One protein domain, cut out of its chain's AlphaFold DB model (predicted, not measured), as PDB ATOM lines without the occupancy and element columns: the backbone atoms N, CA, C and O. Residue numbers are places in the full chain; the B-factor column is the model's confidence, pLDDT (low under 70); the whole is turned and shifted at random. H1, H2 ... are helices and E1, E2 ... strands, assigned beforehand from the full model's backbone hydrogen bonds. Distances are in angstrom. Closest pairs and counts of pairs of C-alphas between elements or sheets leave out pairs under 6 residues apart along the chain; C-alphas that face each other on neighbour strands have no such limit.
ATOM      1  N   ARG A  15     267.716 153.507 210.629       50.78
ATOM      2  CA  ARG A  15     267.889 152.409 211.580       50.78
ATOM      3  C   ARG A  15     268.801 152.764 212.775       50.78
ATOM      4  O   ARG A  15     269.570 151.916 213.216       50.78
ATOM      5  N   LYS A  16     268.668 153.937 213.409       56.44
ATOM      6  CA  LYS A  16     268.713 153.941 214.891       56.44
ATOM      7  C   LYS A  16     267.364 153.357 215.314       56.44
ATOM      8  O   LYS A  16     266.409 154.100 215.483       56.44
ATOM      9  N   SER A  17     267.252 152.029 215.265       66.31
ATOM     10  CA  SER A  17     265.990 151.274 215.294       66.31
ATOM     11  C   SER A  17     265.045 151.729 216.414       66.31
ATOM     12  O   SER A  17     265.484 152.262 217.432       66.31
ATOM     13  N   SER A  18     263.744 151.455 216.286       73.62
ATOM     14  CA  SER A  18     262.785 151.676 217.382       73.62
ATOM     15  C   SER A  18     263.252 151.047 218.701       73.62
ATOM     16  O   SER A  18     262.954 151.565 219.768       73.62
ATOM     17  N   GLU A  19     264.017 149.959 218.633       78.00
ATOM     18  CA  GLU A  19     264.703 149.328 219.761       78.00
ATOM     19  C   GLU A  19     265.842 150.184 220.341       78.00
ATOM     20  O   GLU A  19     265.899 150.374 221.551       78.00
ATOM     21  N   ALA A  20     266.706 150.771 219.509       80.94
ATOM     22  CA  ALA A  20     267.738 151.698 219.975       80.94
ATOM     23  C   ALA A  20     267.122 152.945 220.633       80.94
ATOM     24  O   ALA A  20     267.583 153.385 221.682       80.94
ATOM     25  N   ILE A  21     266.038 153.481 220.061       81.94
ATOM     26  CA  ILE A  21     265.271 154.579 220.668       81.94
ATOM     27  C   ILE A  21     264.718 154.142 222.028       81.94
ATOM     28  O   ILE A  21     264.861 154.858 223.014       81.94
ATOM     29  N   ARG A  22     264.120 152.951 222.095       87.00
ATOM     30  CA  ARG A  22     263.578 152.367 223.325       87.00
ATOM     31  C   ARG A  22     264.612 152.225 224.433       87.00
ATOM     32  O   ARG A  22     264.355 152.703 225.540       87.00
ATOM     33  N   LYS A  23     265.768 151.646 224.108       85.44
ATOM     34  CA  LYS A  23     266.893 151.473 225.029       85.44
ATOM     35  C   LYS A  23     267.407 152.819 225.531       85.44
ATOM     36  O   LYS A  23     267.486 153.015 226.735       85.44
ATOM     37  N   ASN A  24     267.655 153.765 224.624       83.06
ATOM     38  CA  ASN A  24     268.154 155.091 224.991       83.06
ATOM     39  C   ASN A  24     267.156 155.847 225.884       83.06
ATOM     40  O   ASN A  24     267.552 156.464 226.865       83.06
ATOM     41  N   VAL A  25     265.855 155.783 225.577       88.38
ATOM     42  CA  VAL A  25     264.818 156.394 226.424       88.38
ATOM     43  C   VAL A  25     264.786 155.734 227.801       88.38
ATOM     44  O   VAL A  25     264.689 156.440 228.798       88.38
ATOM     45  N   HIS A  26     264.882 154.405 227.875       90.56
ATOM     46  CA  HIS A  26     264.879 153.693 229.153       90.56
ATOM     47  C   HIS A  26     266.110 154.034 230.001       90.56
ATOM     48  O   HIS A  26     265.976 154.317 231.186       90.56
ATOM     49  N   GLU A  27     267.284 154.113 229.381       86.38
ATOM     50  CA  GLU A  27     268.513 154.521 230.054       86.38
ATOM     51  C   GLU A  27     268.406 155.939 230.627       86.38
ATOM     52  O   GLU A  27     268.729 156.164 231.794       86.38
ATOM     53  N   VAL A  28     267.880 156.890 229.849       87.75
ATOM     54  CA  VAL A  28     267.657 158.259 230.335       87.75
ATOM     55  C   VAL A  28     266.615 158.291 231.456       87.75
ATOM     56  O   VAL A  28     266.791 159.040 232.411       87.75
ATOM     57  N   LEU A  29     265.560 157.476 231.379       89.31
ATOM     58  CA  LEU A  29     264.533 157.381 232.419       89.31
ATOM     59  C   LEU A  29     265.102 156.924 233.768       89.31
ATOM     60  O   LEU A  29     264.838 157.577 234.778       89.31
ATOM     61  N   CYS A  30     265.894 155.848 233.787       87.94
ATOM     62  CA  CYS A  30     266.497 155.326 235.017       87.94
ATOM     63  C   CYS A  30     267.492 156.325 235.622       87.94
ATOM     64  O   CYS A  30     267.431 156.622 236.814       87.94
ATOM     65  N   ASN A  31     268.347 156.932 234.793       82.38
ATOM     66  CA  ASN A  31     269.307 157.930 235.267       82.38
ATOM     67  C   ASN A  31     268.617 159.207 235.776       82.38
ATOM     68  O   ASN A  31     268.986 159.729 236.827       82.38
ATOM     69  N   ALA A  32     267.584 159.696 235.083       85.12
ATOM     70  CA  ALA A  32     266.797 160.845 235.531       85.12
ATOM     71  C   ALA A  32     266.099 160.579 236.875       85.12
ATOM     72  O   ALA A  32     266.030 161.473 237.717       85.12
ATOM     73  N   ALA A  33     265.633 159.350 237.109       87.69
ATOM     74  CA  ALA A  33     265.077 158.948 238.397       87.69
ATOM     75  C   ALA A  33     266.145 158.924 239.508       87.69
ATOM     76  O   ALA A  33     265.854 159.323 240.633       87.69
ATOM     77  N   GLY A  34     267.392 158.554 239.188       83.75
ATOM     78  CA  GLY A  34     268.539 158.693 240.093       83.75
ATOM     79  C   GLY A  34     268.795 160.147 240.517       83.75
ATOM     80  O   GLY A  34     268.910 160.429 241.709       83.75
ATOM     81  N   TYR A  35     268.778 161.099 239.577       84.56
ATOM     82  CA  TYR A  35     268.874 162.533 239.906       84.56
ATOM     83  C   TYR A  35     267.681 163.029 240.740       84.56
ATOM     84  O   TYR A  35     267.847 163.800 241.693       84.56
ATOM     85  N   ALA A  36     266.472 162.548 240.438       87.50
ATOM     86  CA  ALA A  36     265.281 162.854 241.226       87.50
ATOM     87  C   ALA A  36     265.375 162.292 242.657       87.50
ATOM     88  O   ALA A  36     264.908 162.929 243.603       87.50
ATOM     89  N   PHE A  37     266.011 161.135 242.835       89.38
ATOM     90  CA  PHE A  37     266.280 160.536 244.137       89.38
ATOM     91  C   PHE A  37     267.315 161.348 244.932       89.38
ATOM     92  O   PHE A  37     267.047 161.744 246.075       89.38
ATOM     93  N   GLN A  38     268.469 161.639 244.322       89.06
ATOM     94  CA  GLN A  38     269.604 162.275 244.994       89.06
ATOM     95  C   GLN A  38     269.324 163.732 245.347       89.06
ATOM     96  O   GLN A  38     269.357 164.104 246.519       89.06
ATOM     97  N   ASP A  39     268.963 164.529 244.343       89.00
ATOM     98  CA  ASP A  39     268.892 165.986 244.458       89.00
ATOM     99  C   ASP A  39     267.443 166.485 244.417       89.00
ATOM    100  O   ASP A  39     267.127 167.586 244.872       89.00
ATOM    101  N   GLY A  40     266.514 165.651 243.940       87.56
ATOM    102  CA  GLY A  40     265.169 166.108 243.602       87.56
ATOM    103  C   GLY A  40     265.141 166.874 242.283       87.56
ATOM    104  O   GLY A  40     264.215 167.650 242.057       87.56
ATOM    105  N   ASP A  41     266.132 166.690 241.413       87.00
ATOM    106  CA  ASP A  41     266.078 167.276 240.081       87.00
ATOM    107  C   ASP A  41     265.277 166.375 239.137       87.00
ATOM    108  O   ASP A  41     265.682 165.270 238.788       87.00
ATOM    109  N   VAL A  42     264.113 166.867 238.715       91.81
ATOM    110  CA  VAL A  42     263.201 166.192 237.774       91.81
ATOM    111  C   VAL A  42     263.178 166.866 236.402       91.81
ATOM    112  O   VAL A  42     262.374 166.505 235.539       91.81
ATOM    113  N   THR A  43     264.060 167.842 236.170       88.06
ATOM    114  CA  THR A  43     264.110 168.629 234.928       88.06
ATOM    115  C   THR A  43     264.372 167.743 233.710       88.06
ATOM    116  O   THR A  43     263.836 167.986 232.624       88.06
ATOM    117  N   TYR A  44     265.151 166.674 233.892       86.06
ATOM    118  CA  TYR A  44     265.480 165.715 232.839       86.06
ATOM    119  C   TYR A  44     264.251 164.986 232.280       86.06
ATOM    120  O   TYR A  44     264.230 164.686 231.088       86.06
ATOM    121  N   PHE A  45     263.197 164.772 233.076       89.56
ATOM    122  CA  PHE A  45     261.961 164.151 232.587       89.56
ATOM    123  C   PHE A  45     261.192 165.053 231.628       89.56
ATOM    124  O   PHE A  45     260.716 164.584 230.595       89.56
ATOM    125  N   THR A  46     261.109 166.350 231.932       89.56
ATOM    126  CA  THR A  46     260.490 167.328 231.026       89.56
ATOM    127  C   THR A  46     261.259 167.364 229.705       89.56
ATOM    128  O   THR A  46     260.673 167.142 228.649       89.56
ATOM    129  N   ARG A  47     262.594 167.489 229.772       87.00
ATOM    130  CA  ARG A  47     263.467 167.483 228.583       87.00
ATOM    131  C   ARG A  47     263.334 166.199 227.759       87.00
ATOM    132  O   ARG A  47     263.352 166.258 226.533       87.00
ATOM    133  N   LEU A  48     263.194 165.045 228.414       86.31
ATOM    134  CA  LEU A  48     263.007 163.764 227.736       86.31
ATOM    135  C   LEU A  48     261.666 163.700 226.994       86.31
ATOM    136  O   LEU A  48     261.621 163.221 225.860       86.31
ATOM    137  N   ILE A  49     260.574 164.168 227.606       86.81
ATOM    138  CA  ILE A  49     259.258 164.191 226.951       86.81
ATOM    139  C   ILE A  49     259.283 165.103 225.726       86.81
ATOM    140  O   ILE A  49     258.843 164.674 224.656       86.81
ATOM    141  N   ASP A  50     259.880 166.288 225.844       85.12
ATOM    142  CA  ASP A  50     260.023 167.222 224.723       85.12
ATOM    143  C   ASP A  50     260.853 166.604 223.578       85.12
ATOM    144  O   ASP A  50     260.489 166.686 222.401       85.12
ATOM    145  N   ALA A  51     261.931 165.889 223.917       81.44
ATOM    146  CA  ALA A  51     262.813 165.231 222.951       81.44
ATOM    147  C   ALA A  51     262.224 163.958 222.308       81.44
ATOM    148  O   ALA A  51     262.736 163.493 221.289       81.44
ATOM    149  N   THR A  52     261.156 163.378 222.867       82.88
ATOM    150  CA  THR A  52     260.562 162.104 222.405       82.88
ATOM    151  C   THR A  52     259.295 162.290 221.570       82.88
ATOM    152  O   THR A  52     258.436 161.406 221.496       82.88
ATOM    153  N   THR A  53     259.185 163.429 220.886       74.81
ATOM    154  CA  THR A  53     258.079 163.728 219.968       74.81
ATOM    155  C   THR A  53     257.999 162.668 218.854       74.81
ATOM    156  O   THR A  53     258.946 162.481 218.094       74.81
ATOM    157  N   GLY A  54     256.882 161.935 218.775       70.44
ATOM    158  CA  GLY A  54     256.682 160.812 217.837       70.44
ATOM    159  C   GLY A  54     256.912 159.413 218.433       70.44
ATOM    160  O   GLY A  54     256.595 158.410 217.795       70.44
ATOM    161  N   VAL A  55     257.397 159.330 219.673       78.75
ATOM    162  CA  VAL A  55     257.431 158.103 220.485       78.75
ATOM    163  C   VAL A  55     256.172 158.056 221.363       78.75
ATOM    164  O   VAL A  55     255.474 159.056 221.522       78.75
ATOM    165  N   ASN A  56     255.826 156.896 221.937       83.38
ATOM    166  CA  ASN A  56     254.657 156.763 222.812       83.38
ATOM    167  C   ASN A  56     254.859 157.489 224.162       83.38
ATOM    168  O   ASN A  56     255.077 156.857 225.198       83.38
ATOM    169  N   GLN A  57     254.750 158.820 224.147       87.56
ATOM    170  CA  GLN A  57     254.929 159.700 225.306       87.56
ATOM    171  C   GLN A  57     253.999 159.326 226.461       87.56
ATOM    172  O   GLN A  57     254.411 159.396 227.609       87.56
ATOM    173  N   LYS A  58     252.779 158.843 226.187       89.12
ATOM    174  CA  LYS A  58     251.842 158.414 227.240       89.12
ATOM    175  C   LYS A  58     252.417 157.292 228.107       89.12
ATOM    176  O   LYS A  58     252.192 157.276 229.315       89.12
ATOM    177  N   ARG A  59     253.160 156.354 227.507       89.81
ATOM    178  CA  ARG A  59     253.826 155.276 228.257       89.81
ATOM    179  C   ARG A  59     255.004 155.792 229.064       89.81
ATOM    180  O   ARG A  59     255.125 155.438 230.230       89.81
ATOM    181  N   ILE A  60     255.810 156.665 228.467       90.50
ATOM    182  CA  ILE A  60     256.934 157.311 229.151       90.50
ATOM    183  C   ILE A  60     256.412 158.091 230.368       90.50
ATOM    184  O   ILE A  60     256.875 157.880 231.481       90.50
ATOM    185  N   GLN A  61     255.367 158.902 230.191       91.75
ATOM    186  CA  GLN A  61     254.731 159.668 231.267       91.75
ATOM    187  C   GLN A  61     254.174 158.775 232.381       91.75
ATOM    188  O   GLN A  61     254.327 159.098 233.562       91.75
ATOM    189  N   ARG A  62     253.547 157.646 232.022       91.50
ATOM    190  CA  ARG A  62     253.069 156.657 232.997       91.50
ATOM    191  C   ARG A  62     254.229 156.079 233.798       91.50
ATOM    192  O   ARG A  62     254.162 156.086 235.020       91.50
ATOM    193  N   TRP A  63     255.290 155.647 233.120       93.50
ATOM    194  CA  TRP A  63     256.476 155.108 233.777       93.50
ATOM    195  C   TRP A  63     257.102 156.133 234.734       93.50
ATOM    196  O   TRP A  63     257.399 155.787 235.871       93.50
ATOM    197  N   ILE A  64     257.210 157.406 234.331       92.88
ATOM    198  CA  ILE A  64     257.730 158.489 235.187       92.88
ATOM    199  C   ILE A  64     256.867 158.674 236.439       92.88
ATOM    200  O   ILE A  64     257.393 158.873 237.530       92.88
ATOM    201  N   THR A  65     255.545 158.583 236.298       91.12
ATOM    202  CA  THR A  65     254.624 158.743 237.432       91.12
ATOM    203  C   THR A  65     254.744 157.585 238.424       91.12
ATOM    204  O   THR A  65     254.650 157.807 239.628       91.12
ATOM    205  N   THR A  66     254.957 156.363 237.927       90.44
ATOM    206  CA  THR A  66     255.085 155.160 238.761       90.44
ATOM    207  C   THR A  66     256.464 155.044 239.414       90.44
ATOM    208  O   THR A  66     256.546 154.770 240.603       90.44
ATOM    209  N   ASN A  67     257.537 155.269 238.650       91.38
ATOM    210  CA  ASN A  67     258.908 154.918 239.043       91.38
ATOM    211  C   ASN A  67     259.876 156.111 239.053       91.38
ATOM    212  O   ASN A  67     260.975 156.011 239.572       91.38
ATOM    213  N   GLY A  68     259.513 157.246 238.455       84.25
ATOM    214  CA  GLY A  68     260.414 158.391 238.286       84.25
ATOM    215  C   GLY A  68     260.431 159.374 239.457       84.25
ATOM    216  O   GLY A  68     261.061 160.421 239.347       84.25
ATOM    217  N   LEU A  69     259.709 159.095 240.551       93.38
ATOM    218  CA  LEU A  69     259.577 159.991 241.716       93.38
ATOM    219  C   LEU A  69     259.070 161.402 241.356       93.38
ATOM    220  O   LEU A  69     259.284 162.372 242.089       93.38
ATOM    221  N   ALA A  70     258.381 161.530 240.224       93.56
ATOM    222  CA  ALA A  70     257.965 162.797 239.652       93.56
ATOM    223  C   ALA A  70     256.498 162.745 239.221       93.56
ATOM    224  O   ALA A  70     255.984 161.709 238.807       93.56
ATOM    225  N   SER A  71     255.820 163.885 239.287       93.06
ATOM    226  CA  SER A  71     254.447 164.045 238.814       93.06
ATOM    227  C   SER A  71     254.341 165.225 237.855       93.06
ATOM    228  O   SER A  71     255.084 166.202 237.948       93.06
ATOM    229  N   TRP A  72     253.431 165.128 236.889       93.75
ATOM    230  CA  TRP A  72     253.210 166.208 235.934       93.75
ATOM    231  C   TRP A  72     252.420 167.352 236.576       93.75
ATOM    232  O   TRP A  72     251.340 167.136 237.128       93.75
ATOM    233  N   SER A  73     252.923 168.583 236.471       92.88
ATOM    234  CA  SER A  73     252.209 169.775 236.928       92.88
ATOM    235  C   SER A  73     251.626 170.544 235.747       92.88
ATOM    236  O   SER A  73     252.342 171.273 235.064       92.88
ATOM    237  N   ALA A  74     250.305 170.476 235.566       90.75
ATOM    238  CA  ALA A  74     249.611 171.250 234.530       90.75
ATOM    239  C   ALA A  74     249.798 172.773 234.689       90.75
ATOM    240  O   ALA A  74     249.809 173.499 233.705       90.75
ATOM    241  N   LYS A  75     249.995 173.260 235.923       91.00
ATOM    242  CA  LYS A  75     250.203 174.692 236.205       91.00
ATOM    243  C   LYS A  75     251.557 175.206 235.719       91.00
ATOM    244  O   LYS A  75     251.656 176.355 235.314       91.00
ATOM    245  N   LYS A  76     252.601 174.380 235.823       87.06
ATOM    246  CA  LYS A  76     253.975 174.753 235.453       87.06
ATOM    247  C   LYS A  76     254.407 174.174 234.105       87.06
ATOM    248  O   LYS A  76     255.512 174.456 233.667       87.06
ATOM    249  N   ASN A  77     253.555 173.354 233.489       89.62
ATOM    250  CA  ASN A  77     253.838 172.611 232.264       89.62
ATOM    251  C   ASN A  77     255.173 171.841 232.322       89.62
ATOM    252  O   ASN A  77     255.928 171.806 231.357       89.62
ATOM    253  N   GLN A  78     255.489 171.274 233.488       92.19
ATOM    254  CA  GLN A  78     256.732 170.546 233.733       92.19
ATOM    255  C   GLN A  78     256.534 169.504 234.834       92.19
ATOM    256  O   GLN A  78     255.588 169.588 235.632       92.19
ATOM    257  N   TYR A  79     257.463 168.553 234.920       92.38
ATOM    258  CA  TYR A  79     257.529 167.635 236.048       92.38
ATOM    259  C   TYR A  79     257.929 168.346 237.340       92.38
ATOM    260  O   TYR A  79     258.765 169.251 237.361       92.38
ATOM    261  N   VAL A  80     257.308 167.919 238.434       94.81
ATOM    262  CA  VAL A  80     257.633 168.330 239.798       94.81
ATOM    263  C   VAL A  80     257.921 167.094 240.640       94.81
ATOM    264  O   VAL A  80     257.366 166.023 240.401       94.81
ATOM    265  N   VAL A  81     258.801 167.237 241.628       95.12
ATOM    266  CA  VAL A  81     259.174 166.137 242.523       95.12
ATOM    267  C   VAL A  81     257.969 165.688 243.336       95.12
ATOM    268  O   VAL A  81     257.328 166.501 244.010       95.12
ATOM    269  N   ASN A  82     257.724 164.383 243.356       94.12
ATOM    270  CA  ASN A  82     256.862 163.773 244.350       94.12
ATOM    271  C   ASN A  82     257.672 163.534 245.633       94.12
ATOM    272  O   ASN A  82     258.364 162.530 245.783       94.12
ATOM    273  N   LYS A  83     257.592 164.488 246.566       92.62
ATOM    274  CA  LYS A  83     258.373 164.454 247.814       92.62
ATOM    275  C   LYS A  83     258.076 163.226 248.679       92.62
ATOM    276  O   LYS A  83     258.983 162.747 249.348       92.62
ATOM    277  N   ALA A  84     256.832 162.740 248.674       93.19
ATOM    278  CA  ALA A  84     256.441 161.566 249.448       93.19
ATOM    279  C   ALA A  84     257.111 160.305 248.889       93.19
ATOM    280  O   ALA A  84     257.867 159.657 249.604       93.19
ATOM    281  N   ALA A  85     256.955 160.060 247.583       90.31
ATOM    282  CA  ALA A  85     257.583 158.923 246.912       90.31
ATOM    283  C   ALA A  85     259.115 158.957 247.023       90.31
ATOM    284  O   ALA A  85     259.744 157.932 247.259       90.31
ATOM    285  N   ARG A  86     259.735 160.143 246.912       91.81
ATOM    286  CA  ARG A  86     261.185 160.291 247.102       91.81
ATOM    287  C   ARG A  86     261.619 159.895 248.513       91.81
ATOM    288  O   ARG A  86     262.610 159.190 248.654       91.81
ATOM    289  N   LYS A  87     260.891 160.331 249.545       92.25
ATOM    290  CA  LYS A  87     261.200 159.982 250.938       92.25
ATOM    291  C   LYS A  87     261.043 158.482 251.193       92.25
ATOM    292  O   LYS A  87     261.856 157.901 251.899       92.25
ATOM    293  N   GLU A  88     260.013 157.867 250.621       91.00
ATOM    294  CA  GLU A  88     259.800 156.418 250.697       91.00
ATOM    295  C   GLU A  88     260.932 155.651 250.009       91.00
ATOM    296  O   GLU A  88     261.471 154.717 250.595       91.00
ATOM    297  N   ALA A  89     261.357 156.087 248.821       87.38
ATOM    298  CA  ALA A  89     262.498 155.495 248.133       87.38
ATOM    299  C   ALA A  89     263.792 155.652 248.949       87.38
ATOM    300  O   ALA A  89     264.526 154.686 249.120       87.38
ATOM    301  N   GLN A  90     264.058 156.831 249.515       90.06
ATOM    302  CA  GLN A  90     265.239 157.074 250.359       90.06
ATOM    303  C   GLN A  90     265.262 156.242 251.650       90.06
ATOM    304  O   GLN A  90     266.310 156.116 252.270       90.06
ATOM    305  N   ALA A  91     264.124 155.689 252.071       91.88
ATOM    306  CA  ALA A  91     264.067 154.752 253.189       91.88
ATOM    307  C   ALA A  91     264.372 153.300 252.775       91.88
ATOM    308  O   ALA A  91     264.623 152.469 253.642       91.88
ATOM    309  N   GLN A  92     264.306 152.987 251.478       90.31
ATOM    310  CA  GLN A  92     264.487 151.638 250.931       90.31
ATOM    311  C   GLN A  92     265.836 151.446 250.231       90.31
ATOM    312  O   GLN A  92     266.309 150.318 250.137       90.31
ATOM    313  N   TYR A  93     266.442 152.527 249.735       89.94
ATOM    314  CA  TYR A  93     267.697 152.497 248.988       89.94
ATOM    315  C   TYR A  93     268.714 153.448 249.615       89.94
ATOM    316  O   TYR A  93     268.366 154.567 249.989       89.94
ATOM    317  N   ASP A  94     269.971 153.010 249.678       87.19
ATOM    318  CA  ASP A  94     271.048 153.761 250.331       87.19
ATOM    319  C   ASP A  94     271.513 154.967 249.504       87.19
ATOM    320  O   ASP A  94     271.807 156.034 250.046       87.19
ATOM    321  N   ASP A  95     271.570 154.819 248.178       85.56
ATOM    322  CA  ASP A  95     272.027 155.865 247.272       85.56
ATOM    323  C   ASP A  95     271.305 155.849 245.911       85.56
ATOM    324  O   ASP A  95     270.502 154.972 245.576       85.56
ATOM    325  N   ALA A  96     271.591 156.876 245.108       79.50
ATOM    326  CA  ALA A  96     270.997 157.047 243.789       79.50
ATOM    327  C   ALA A  96     271.434 155.975 242.783       79.50
ATOM    328  O   ALA A  96     270.688 155.681 241.847       79.50
ATOM    329  N   HIS A  97     272.622 155.390 242.961       82.56
ATOM    330  CA  HIS A  97     273.109 154.322 242.100       82.56
ATOM    331  C   HIS A  97     272.329 153.031 242.357       82.56
ATOM    332  O   HIS A  97     271.846 152.424 241.403       82.56
ATOM    333  N   ALA A  98     272.112 152.668 243.622       84.31
ATOM    334  CA  ALA A  98     271.289 151.540 244.039       84.31
ATOM    335  C   ALA A  98     269.856 151.670 243.505       84.31
ATOM    336  O   ALA A  98     269.325 150.722 242.924       84.31
ATOM    337  N   TYR A  99     269.260 152.863 243.612       85.94
ATOM    338  CA  TYR A  99     267.936 153.117 243.047       85.94
ATOM    339  C   TYR A  99     267.923 152.997 241.514       85.94
ATOM    340  O   TYR A  99     267.054 152.340 240.947       85.94
ATOM    341  N   CYS A 100     268.913 153.569 240.826       81.50
ATOM    342  CA  CYS A 100     269.040 153.471 239.371       81.50
ATOM    343  C   CYS A 100     269.209 152.014 238.903       81.50
ATOM    344  O   CYS A 100     268.552 151.590 237.952       81.50
ATOM    345  N   MET A 101     270.036 151.226 239.598       82.19
ATOM    346  CA  MET A 101     270.246 149.808 239.300       82.19
ATOM    347  C   MET A 101     268.970 148.992 239.494       82.19
ATOM    348  O   MET A 101     268.620 148.221 238.603       82.19
ATOM    349  N   TYR A 102     268.226 149.230 240.577       89.56
ATOM    350  CA  TYR A 102     266.904 148.631 240.778       89.56
ATOM    351  C   TYR A 102     265.961 148.909 239.595       89.56
ATOM    352  O   TYR A 102     265.297 148.000 239.097       89.56
ATOM    353  N   LEU A 103     265.942 150.144 239.083       88.38
ATOM    354  CA  LEU A 103     265.113 150.510 237.930       88.38
ATOM    355  C   LEU A 103     265.537 149.817 236.625       88.38
ATOM    356  O   LEU A 103     264.700 149.624 235.745       88.38
ATOM    357  N   PHE A 104     266.815 149.459 236.480       83.31
ATOM    358  CA  PHE A 104     267.317 148.733 235.312       83.31
ATOM    359  C   PHE A 104     267.068 147.224 235.372       83.31
ATOM    360  O   PHE A 104     266.924 146.607 234.314       83.31
ATOM    361  N   THR A 105     267.076 146.623 236.566       84.50
ATOM    362  CA  THR A 105     267.019 145.161 236.717       84.50
ATOM    363  C   THR A 105     265.635 144.649 237.087       84.50
ATOM    364  O   THR A 105     265.200 143.645 236.530       84.50
ATOM    365  N   GLU A 106     264.933 145.347 237.980       85.50
ATOM    366  CA  GLU A 106     263.686 144.855 238.580       85.50
ATOM    367  C   GLU A 106     262.434 145.513 237.994       85.50
ATOM    368  O   GLU A 106     261.339 144.951 238.062       85.50
ATOM    369  N   VAL A 107     262.564 146.718 237.433       87.31
ATOM    370  CA  VAL A 107     261.418 147.469 236.914       87.31
ATOM    371  C   VAL A 107     261.204 147.192 235.433       87.31
ATOM    372  O   VAL A 107     262.105 147.286 234.602       87.31
TER     373      VAL A 107
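This is residues 15 to 107 of the 163 residues of an uncharacterized protein of Porticoccaceae bacterium (UniProt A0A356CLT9). A long helix, H1, folds back into H2 and again into H3, three helices roughly side by side with their centres in a triangle; the small strand hairpin E1 E2 sits over H2 and H3, its turn at residues 74 to 77 pointing away from H1. H4 crosses the far end of H1, and H5 then folds back along H1 on the side opposite to H2. The printed part has 93 residues, with five named helices and two named strands in the order H1, H2, H3, E1, E2, H4, H5. The sheet has the order E1 - E2, antiparallel, and the class is mostly helix. The whole is compact, with a radius of gyration of the C-alphas of 12.9 A, yet flat, spanning 41 by 34 by 17 A.

H1 is residues 18 to 38, 30.4 A from first to last C-alpha, beginning with C-alpha 18 at (262.785, 151.676, 217.382). H2 is residues 43 to 51, 12.5 A, and H3 is residues 57 to 67, 15.1 A. E1, residues 70 to 73, and E2, residues 78 to 81, follow; C-alpha 78 is at (256.732, 170.546, 233.733). H4 is residues 83 to 92, 14.5 A. H5 is residues 96 to 105, 14.4 A, and ends with C-alpha 105 at (267.019, 145.161, 236.717).

H1 is the hub, touching three other helices. With residues 25 to 32 alone it touches H2 in a helical hairpin, at a shallow tilt of 18 degrees, opposite ways; the closest C-alphas, of Ala 32 and Tyr 44, are 5.7 A apart. H2 and H3 form a second helical hairpin and touch at Ile 49 and Gln 57, closest C-alphas 6.5 A apart. H1 and H3 are close but not clearly touching, at a tilt of 35.3 degrees, only just steep. E1 and E2 form an antiparallel hairpin, with N 71 and O 80 within hydrogen-bond range at 2.9 A and N 73 and O 78 at 3.0 A. The closest C-alphas of H2 and E2, Thr 46 and Gln 78, are 5.6 A apart. H4 touches residues 36 to 37 of H1 alone, about perpendicular at 89 degrees, with the C-alphas of Phe 37 and Arg 86 closest at 5.9 A. H5 touches H1 with 16 pairs of C-alphas within 8 A, at a shallow tilt of 31 degrees, opposite ways; Gly 34 and Ala 96 have the closest C-alphas, 4.7 A apart. H2 is apart from H4 and H5. In H1, H2, H3, H4 and H5 every O i to N i+4 pair is within hydrogen-bond range.

The C-alphas farthest apart, of Arg 15 and Ala 91, are 41.8 A apart. The printed part has no cut, and its six links between named elements are tight. The mean pLDDT of the printed part is 86.6; residues 15 to 17 are under 70.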